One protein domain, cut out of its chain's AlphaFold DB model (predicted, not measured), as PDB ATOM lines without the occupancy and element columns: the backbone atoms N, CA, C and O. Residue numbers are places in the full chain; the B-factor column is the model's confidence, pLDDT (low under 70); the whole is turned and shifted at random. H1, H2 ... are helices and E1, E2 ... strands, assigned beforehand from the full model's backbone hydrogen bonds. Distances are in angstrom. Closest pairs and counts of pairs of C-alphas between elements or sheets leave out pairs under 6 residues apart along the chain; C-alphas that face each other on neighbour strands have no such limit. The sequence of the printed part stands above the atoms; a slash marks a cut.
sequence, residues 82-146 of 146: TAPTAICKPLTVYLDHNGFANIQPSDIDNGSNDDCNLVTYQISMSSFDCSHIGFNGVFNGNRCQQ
ATOM      1  N   THR A  82      49.482  55.855  11.962       81.19
ATOM      2  CA  THR A  82      49.740  54.446  12.205       81.19
ATOM      3  C   THR A  82      48.434  53.686  12.089       81.19
ATOM      4  O   THR A  82      47.414  54.064  12.643       81.19
ATOM      5  N   ALA A  83      48.429  52.626  11.285       78.81
ATOM      6  CA  ALA A  83      47.277  51.738  11.259       78.81
ATOM      7  C   ALA A  83      47.291  50.856  12.522       78.81
ATOM      8  O   ALA A  83      48.376  50.435  12.935       78.81
ATOM      9  N   PRO A  84      46.119  50.483  13.068       80.19
ATOM     10  CA  PRO A  84      46.050  49.571  14.203       80.19
ATOM     11  C   PRO A  84      46.667  48.213  13.848       80.19
ATOM     12  O   PRO A  84      46.489  47.695  12.739       80.19
ATOM     13  N   THR A  85      47.345  47.600  14.817       84.00
ATOM     14  CA  THR A  85      47.902  46.250  14.717       84.00
ATOM     15  C   THR A  85      46.923  45.239  15.302       84.00
ATOM     16  O   THR A  85      46.688  45.205  16.511       84.00
ATOM     17  N   ALA A  86      46.375  44.374  14.448       83.94
ATOM     18  CA  ALA A  86      45.538  43.263  14.887       83.94
ATOM     19  C   ALA A  86      46.406  42.097  15.391       83.94
ATOM     20  O   ALA A  86      47.247  41.580  14.655       83.94
ATOM     21  N   ILE A  87      46.181  41.653  16.630       85.00
ATOM     22  CA  ILE A  87      46.812  40.455  17.202       85.00
ATOM     23  C   ILE A  87      45.699  39.486  17.580       85.00
ATOM     24  O   ILE A  87      44.831  39.818  18.380       85.00
ATOM     25  N   CYS A  88      45.718  38.287  16.999       84.94
ATOM     26  CA  CYS A  88      44.593  37.352  17.059       84.94
ATOM     27  C   CYS A  88      45.037  36.010  17.671       84.94
ATOM     28  O   CYS A  88      46.203  35.623  17.562       84.94
ATOM     29  N   LYS A  89      44.120  35.294  18.326       85.44
ATOM     30  CA  LYS A  89      44.318  33.940  18.867       85.44
ATOM     31  C   LYS A  89      43.345  32.953  18.217       85.44
ATOM     32  O   LYS A  89      42.241  33.346  17.836       85.44
ATOM     33  N   PRO A  90      43.720  31.668  18.104       85.75
ATOM     34  CA  PRO A  90      42.785  30.643  17.670       85.75
ATOM     35  C   PRO A  90      41.661  30.466  18.697       85.75
ATOM     36  O   PRO A  90      41.892  30.514  19.906       85.75
ATOM     37  N   LEU A  91      40.454  30.198  18.200       86.94
ATOM     38  CA  LEU A  91      39.272  29.891  18.997       86.94
ATOM     39  C   LEU A  91      38.613  28.622  18.457       86.94
ATOM     40  O   LEU A  91      38.394  28.489  17.254       86.94
ATOM     41  N   THR A  92      38.272  27.697  19.350       87.81
ATOM     42  CA  THR A  92      37.405  26.559  19.028       87.81
ATOM     43  C   THR A  92      35.987  26.886  19.471       87.81
ATOM     44  O   THR A  92      35.753  27.142  20.650       87.81
ATOM     45  N   VAL A  93      35.050  26.870  18.526       87.19
ATOM     46  CA  VAL A  93      33.636  27.176  18.761       87.19
ATOM     47  C   VAL A  93      32.826  25.887  18.666       87.19
ATOM     48  O   VAL A  93      32.984  25.123  17.715       87.19
ATOM     49  N   TYR A  94      31.954  25.654  19.646       87.62
ATOM     50  CA  TYR A  94      30.993  24.554  19.625       87.62
ATOM     51  C   TYR A  94      29.602  25.107  19.318       87.62
ATOM     52  O   TYR A  94      29.187  26.090  19.929       87.62
ATOM     53  N   LEU A  95      28.895  24.475  18.379       89.38
ATOM     54  CA  LEU A  95      27.505  24.807  18.068       89.38
ATOM     55  C   LEU A  95      26.580  24.323  19.196       89.38
ATOM     56  O   LEU A  95      26.836  23.292  19.824       89.38
ATOM     57  N   ASP A  96      25.507  25.065  19.449       90.69
ATOM     58  CA  ASP A  96      24.464  24.692  20.400       90.69
ATOM     59  C   ASP A  96      23.554  23.565  19.859       90.69
ATOM     60  O   ASP A  96      23.754  23.028  18.767       90.69
ATOM     61  N   HIS A  97      22.518  23.192  20.623       93.19
ATOM     62  CA  HIS A  97      21.551  22.169  20.197       93.19
ATOM     63  C   HIS A  97      20.782  22.545  18.915       93.19
ATOM     64  O   HIS A  97      20.295  21.660  18.214       93.19
ATOM     65  N   ASN A  98      20.687  23.837  18.599       91.88
ATOM     66  CA  ASN A  98      20.039  24.337  17.391       91.88
ATOM     67  C   ASN A  98      21.011  24.422  16.203       91.88
ATOM     68  O   ASN A  98      20.588  24.772  15.103       91.88
ATOM     69  N   GLY A  99      22.291  24.092  16.406       90.62
ATOM     70  CA  GLY A  99      23.320  24.151  15.380       90.62
ATOM     71  C   GLY A  99      23.868  25.555  15.149       90.62
ATOM     72  O   GLY A  99      24.354  25.804  14.054       90.62
ATOM     73  N   PHE A 100      23.800  26.453  16.138       90.94
ATOM     74  CA  PHE A 100      24.305  27.823  16.032       90.94
ATOM     75  C   PHE A 100      25.358  28.141  17.093       90.94
ATOM     76  O   PHE A 100      25.329  27.623  18.207       90.94
ATOM     77  N   ALA A 101      26.272  29.050  16.770       91.06
ATOM     78  CA  ALA A 101      27.136  29.699  17.744       91.06
ATOM     79  C   ALA A 101      27.382  31.150  17.349       91.06
ATOM     80  O   ALA A 101      27.478  31.467  16.167       91.06
ATOM     81  N   ASN A 102      27.529  32.019  18.346       91.19
ATOM     82  CA  ASN A 102      27.966  33.389  18.128       91.19
ATOM     83  C   ASN A 102      29.268  33.648  18.878       91.19
ATOM     84  O   ASN A 102      29.437  33.164  19.996       91.19
ATOM     85  N   ILE A 103      30.149  34.434  18.273       90.56
ATOM     86  CA  ILE A 103      31.376  34.917  18.908       90.56
ATOM     87  C   ILE A 103      31.405  36.439  18.889       90.56
ATOM     88  O   ILE A 103      30.774  37.094  18.053       90.56
ATOM     89  N   GLN A 104      32.174  37.001  19.802       88.81
ATOM     90  CA  GLN A 104      32.499  38.411  19.871       88.81
ATOM     91  C   GLN A 104      33.951  38.641  19.441       88.81
ATOM     92  O   GLN A 104      34.778  37.731  19.518       88.81
ATOM     93  N   PRO A 105      34.310  39.867  19.023       85.50
ATOM     94  CA  PRO A 105      35.690  40.178  18.665       85.50
ATOM     95  C   PRO A 105      36.721  39.841  19.752       85.50
ATOM     96  O   PRO A 105      37.813  39.377  19.437       85.50
ATOM     97  N   SER A 106      36.357  39.990  21.029       85.75
ATOM     98  CA  SER A 106      37.204  39.641  22.178       85.75
ATOM     99  C   SER A 106      37.569  38.156  22.265       85.75
ATOM    100  O   SER A 106      38.591  37.800  22.859       85.75
ATOM    101  N   ASP A 107      36.759  37.274  21.676       87.94
ATOM    102  CA  ASP A 107      36.980  35.828  21.746       87.94
ATOM    103  C   ASP A 107      38.178  35.394  20.900       87.94
ATOM    104  O   ASP A 107      38.820  34.393  21.214       87.94
ATOM    105  N   ILE A 108      38.517  36.171  19.866       87.50
ATOM    106  CA  ILE A 108      39.675  35.939  18.995       87.50
ATOM    107  C   ILE A 108      40.757  37.010  19.140       87.50
ATOM    108  O   ILE A 108      41.829  36.854  18.565       87.50
ATOM    109  N   ASP A 109      40.516  38.080  19.896       86.94
ATOM    110  CA  ASP A 109      41.531  39.095  20.162       86.94
ATOM    111  C   ASP A 109      42.616  38.574  21.119       86.94
ATOM    112  O   ASP A 109      42.346  37.865  22.099       86.94
ATOM    113  N   ASN A 110      43.861  38.928  20.815       89.00
ATOM    114  CA  ASN A 110      45.056  38.599  21.581       89.00
ATOM    115  C   ASN A 110      45.899  39.855  21.854       89.00
ATOM    116  O   ASN A 110      47.127  39.816  21.777       89.00
ATOM    117  N   GLY A 111      45.237  40.973  22.161       86.75
ATOM    118  CA  GLY A 111      45.896  42.234  22.481       86.75
ATOM    119  C   GLY A 111      46.178  43.094  21.256       86.75
ATOM    120  O   GLY A 111      47.257  43.689  21.171       86.75
ATOM    121  N   SER A 112      45.231  43.160  20.311       86.69
ATOM    122  CA  SER A 112      45.298  44.160  19.242       86.69
ATOM    123  C   SER A 112      45.491  45.550  19.846       86.69
ATOM    124  O   SER A 112      44.897  45.884  20.872       86.69
ATOM    125  N   ASN A 113      46.343  46.356  19.229       84.94
ATOM    126  CA  ASN A 113      46.731  47.656  19.758       84.94
ATOM    127  C   ASN A 113      46.898  48.682  18.644       84.94
ATOM    128  O   ASN A 113      46.946  48.354  17.460       84.94
ATOM    129  N   ASP A 114      46.939  49.932  19.068       84.38
ATOM    130  CA  ASP A 114      47.125  51.096  18.227       84.38
ATOM    131  C   ASP A 114      47.795  52.190  19.064       84.38
ATOM    132  O   ASP A 114      47.616  52.217  20.286       84.38
ATOM    133  N   ASP A 115      48.522  53.103  18.427       80.06
ATOM    134  CA  ASP A 115      49.257  54.179  19.109       80.06
ATOM    135  C   ASP A 115      48.306  55.115  19.874       80.06
ATOM    136  O   ASP A 115      48.659  55.697  20.905       80.06
ATOM    137  N   CYS A 116      47.059  55.199  19.411       78.06
ATOM    138  CA  CYS A 116      45.998  55.981  20.019       78.06
ATOM    139  C   CYS A 116      45.093  55.188  20.965       78.06
ATOM    140  O   CYS A 116      44.161  55.763  21.532       78.06
ATOM    141  N   ASN A 117      45.308  53.877  21.128       69.50
ATOM    142  CA  ASN A 117      44.371  52.961  21.790       69.50
ATOM    143  C   ASN A 117      42.915  53.093  21.284       69.50
ATOM    144  O   ASN A 117      41.977  52.649  21.949       69.50
ATOM    145  N   LEU A 118      42.706  53.676  20.097       67.88
ATOM    146  CA  LEU A 118      41.407  53.819  19.444       67.88
ATOM    147  C   LEU A 118      41.147  52.579  18.586       67.88
ATOM    148  O   LEU A 118      40.890  52.646  17.386       67.88
ATOM    149  N   VAL A 119      41.209  51.409  19.220       68.62
ATOM    150  CA  VAL A 119      40.964  50.140  18.539       68.62
ATOM    151  C   VAL A 119      39.459  49.902  18.479       68.62
ATOM    152  O   VAL A 119      38.808  49.635  19.490       68.62
ATOM    153  N   THR A 120      38.887  49.978  17.277       71.19
ATOM    154  CA  THR A 120      37.532  49.471  17.036       71.19
ATOM    155  C   THR A 120      37.630  48.004  16.644       71.19
ATOM    156  O   THR A 120      38.164  47.674  15.587       71.19
ATOM    157  N   TYR A 121      37.111  47.116  17.489       74.88
ATOM    158  CA  TYR A 121      37.114  45.681  17.218       74.88
ATOM    159  C   TYR A 121      35.939  45.300  16.309       74.88
ATOM    160  O   TYR A 121      34.779  45.521  16.660       74.88
ATOM    161  N   GLN A 122      36.219  44.695  15.155       73.38
ATOM    162  CA  GLN A 122      35.199  44.200  14.227       73.38
ATOM    163  C   GLN A 122      35.636  42.888  13.601       73.38
ATOM    164  O   GLN A 122      36.685  42.842  12.972       73.38
ATOM    165  N   ILE A 123      34.798  41.855  13.697       82.06
ATOM    166  CA  ILE A 123      35.062  40.550  13.081       82.06
ATOM    167  C   ILE A 123      34.295  40.354  11.775       82.06
ATOM    168  O   ILE A 123      33.163  40.808  11.635       82.06
ATOM    169  N   SER A 124      34.901  39.636  10.827       81.56
ATOM    170  CA  SER A 124      34.330  39.354   9.502       81.56
ATOM    171  C   SER A 124      33.081  38.470   9.532       81.56
ATOM    172  O   SER A 124      32.309  38.461   8.577       81.56
ATOM    173  N   MET A 125      32.900  37.701  10.604       83.25
ATOM    174  CA  MET A 125      31.764  36.816  10.820       83.25
ATOM    175  C   MET A 125      31.625  36.560  12.317       83.25
ATOM    176  O   MET A 125      32.601  36.210  12.975       83.25
ATOM    177  N   SER A 126      30.418  36.742  12.845       88.50
ATOM    178  CA  SER A 126      30.121  36.542  14.265       88.50
ATOM    179  C   SER A 126      29.163  35.388  14.528       88.50
ATOM    180  O   SER A 126      28.944  35.084  15.690       88.50
ATOM    181  N   SER A 127      28.586  34.780  13.486       88.56
ATOM    182  CA  SER A 127      27.594  33.707  13.583       88.56
ATOM    183  C   SER A 127      28.059  32.503  12.777       88.56
ATOM    184  O   SER A 127      28.440  32.645  11.616       88.56
ATOM    185  N   PHE A 128      28.023  31.339  13.408       89.44
ATOM    186  CA  PHE A 128      28.412  30.057  12.846       89.44
ATOM    187  C   PHE A 128      27.225  29.117  12.916       89.44
ATOM    188  O   PHE A 128      26.462  29.127  13.882       89.44
ATOM    189  N   ASP A 129      27.110  28.281  11.898       89.88
ATOM    190  CA  ASP A 129      26.105  27.236  11.814       89.88
ATOM    191  C   ASP A 129      26.712  25.944  11.247       89.88
ATOM    192  O   ASP A 129      27.921  25.851  11.017       89.88
ATOM    193  N   CYS A 130      25.878  24.941  10.984       88.19
ATOM    194  CA  CYS A 130      26.315  23.667  10.416       88.19
ATOM    195  C   CYS A 130      27.018  23.784   9.044       88.19
ATOM    196  O   CYS A 130      27.697  22.837   8.647       88.19
ATOM    197  N   SER A 131      26.888  24.902   8.314       88.69
ATOM    198  CA  SER A 131      27.636  25.140   7.066       88.69
ATOM    199  C   SER A 131      29.092  25.552   7.307       88.69
ATOM    200  O   SER A 131      29.925  25.437   6.411       88.69
ATOM    201  N   HIS A 132      29.414  25.945   8.540       85.88
ATOM    202  CA  HIS A 132      30.733  26.387   8.974       85.88
ATOM    203  C   HIS A 132      31.484  25.296   9.756       85.88
ATOM    204  O   HIS A 132      32.327  25.597  10.598       85.88
ATOM    205  N   ILE A 133      31.207  24.011   9.527       81.12
ATOM    206  CA  ILE A 133      31.973  22.934  10.172       81.12
ATOM    207  C   ILE A 133      33.357  22.825   9.517       81.12
ATOM    208  O   ILE A 133      33.472  22.630   8.310       81.12
ATOM    209  N   GLY A 134      34.414  22.901  10.329       80.94
ATOM    210  CA  GLY A 134      35.806  22.840   9.879       80.94
ATOM    211  C   GLY A 134      36.583  24.112  10.214       80.94
ATOM    212  O   GLY A 134      36.201  24.878  11.098       80.94
ATOM    213  N   PHE A 135      37.712  24.322   9.536       76.69
ATOM    214  CA  PHE A 135      38.512  25.530   9.723       76.69
ATOM    215  C   PHE A 135      37.859  26.710   8.997       76.69
ATOM    216  O   PHE A 135      37.723  26.680   7.775       76.69
ATOM    217  N   ASN A 136      37.504  27.758   9.741       75.38
ATOM    218  CA  ASN A 136      36.962  28.997   9.187       75.38
ATOM    219  C   ASN A 136      37.895  30.156   9.529       75.38
ATOM    220  O   ASN A 136      38.281  30.330  10.684       75.38
ATOM    221  N   GLY A 137      38.240  30.961   8.524       71.31
ATOM    222  CA  GLY A 137      38.990  32.194   8.736       71.31
ATOM    223  C   GLY A 137      38.069  33.297   9.252       71.31
ATOM    224  O   GLY A 137      37.214  33.774   8.510       71.31
ATOM    225  N   VAL A 138      38.257  33.710  10.506       68.06
ATOM    226  CA  VAL A 138      37.608  34.896  11.084       68.06
ATOM    227  C   VAL A 138      38.660  35.982  11.254       68.06
ATOM    228  O   VAL A 138      39.709  35.740  11.847       68.06
ATOM    229  N   PHE A 139      38.389  37.179  10.738       64.94
ATOM    230  CA  PHE A 139      39.350  38.281  10.703       64.94
ATOM    231  C   PHE A 139      38.856  39.461  11.533       64.94
ATOM    232  O   PHE A 139      37.697  39.831  11.384       64.94
ATOM    233  N   ASN A 140      39.728  40.068  12.346       50.81
ATOM    234  CA  ASN A 140      39.487  41.359  12.992       50.81
ATOM    235  C   ASN A 140      40.083  42.492  12.128       50.81
ATOM    236  O   ASN A 140      41.298  42.519  11.936       50.81
ATOM    237  N   GLY A 141      39.266  43.395  11.578       61.66
ATOM    238  CA  GLY A 141      39.742  44.579  10.838       61.66
ATOM    239  C   GLY A 141      40.758  44.302   9.708       61.66
ATOM    240  O   GLY A 141      40.556  43.397   8.893       61.66
ATOM    241  N   ASN A 142      41.835  45.106   9.635       49.19
ATOM    242  CA  ASN A 142      42.912  45.031   8.631       49.19
ATOM    243  C   ASN A 142      43.735  43.732   8.763       49.19
ATOM    244  O   ASN A 142      44.891  43.737   9.162       49.19
ATOM    245  N   ARG A 143      43.120  42.622   8.352       49.41
ATOM    246  CA  ARG A 143      43.693  41.291   8.126       49.41
ATOM    247  C   ARG A 143      44.378  40.653   9.351       49.41
ATOM    248  O   ARG A 143      45.596  40.681   9.457       49.41
ATOM    249  N   CYS A 144      43.632  39.847  10.122       48.66
ATOM    250  CA  CYS A 144      44.202  38.638  10.760       48.66
ATOM    251  C   CYS A 144      44.515  37.570   9.680       48.66
ATOM    252  O   CYS A 144      44.019  36.448   9.745       48.66
ATOM    253  N   GLN A 145      45.195  37.921   8.591       36.59
ATOM    254  CA  GLN A 145      45.568  36.927   7.586       36.59
ATOM    255  C   GLN A 145      46.950  36.409   7.966       36.59
ATOM    256  O   GLN A 145      47.828  37.194   8.316       36.59
ATOM    257  N   GLN A 146      47.053  35.084   7.958       35.62
ATOM    258  CA  GLN A 146      48.288  34.319   8.108       35.62
ATOM    259  C   GLN A 146      49.424  34.872   7.245       35.62
ATOM    260  O   GLN A 146      49.128  35.380   6.137       35.62
TER     261      GLN A 146
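This is residues 82 to 146 of the 146 residues of an uncharacterized protein of Bacteroidetes bacterium (UniProt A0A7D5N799). This is a rod with little regular structure: loops run back and forth along its length, with a two-strand patch, E1 and E2, towards the end at His 97 and one short helix, H1, near the middle. The 65 printed residues hold E1, H1 and E2 in that order, only 10 residues in named elements, class mixed; E1 and E2 are antiparallel. It is only just loose, close to compact, with radius of gyration of the C-alphas 13.0 A, and spans 42 by 20 by 15 A.

Look at E1, residues 100 to 102, and E2, residues 127 to 129: they are antiparallel neighbours at 160 degrees. N 101 and O 128, 2.9 A apart, are within hydrogen-bond range. H1, residues 105 to 108, is too short for an O i to N i+4 pair; its one O i to N i+3 pair is within range.

Find C-alpha 100 at (24.305, 27.823, 16.032), where E1 begins; it measures 7.0 A. H1 measures 5.8 A. E2, 6.9 A, ends at C-alpha 129, (26.105, 27.236, 11.814).

The C-alphas farthest apart, of Thr 82 and His 97, are 43.6 A apart. The printed part has no cut; H1 to E2 is a long link. Residues 117 to 119 and 138 to 146 have pLDDT under 70.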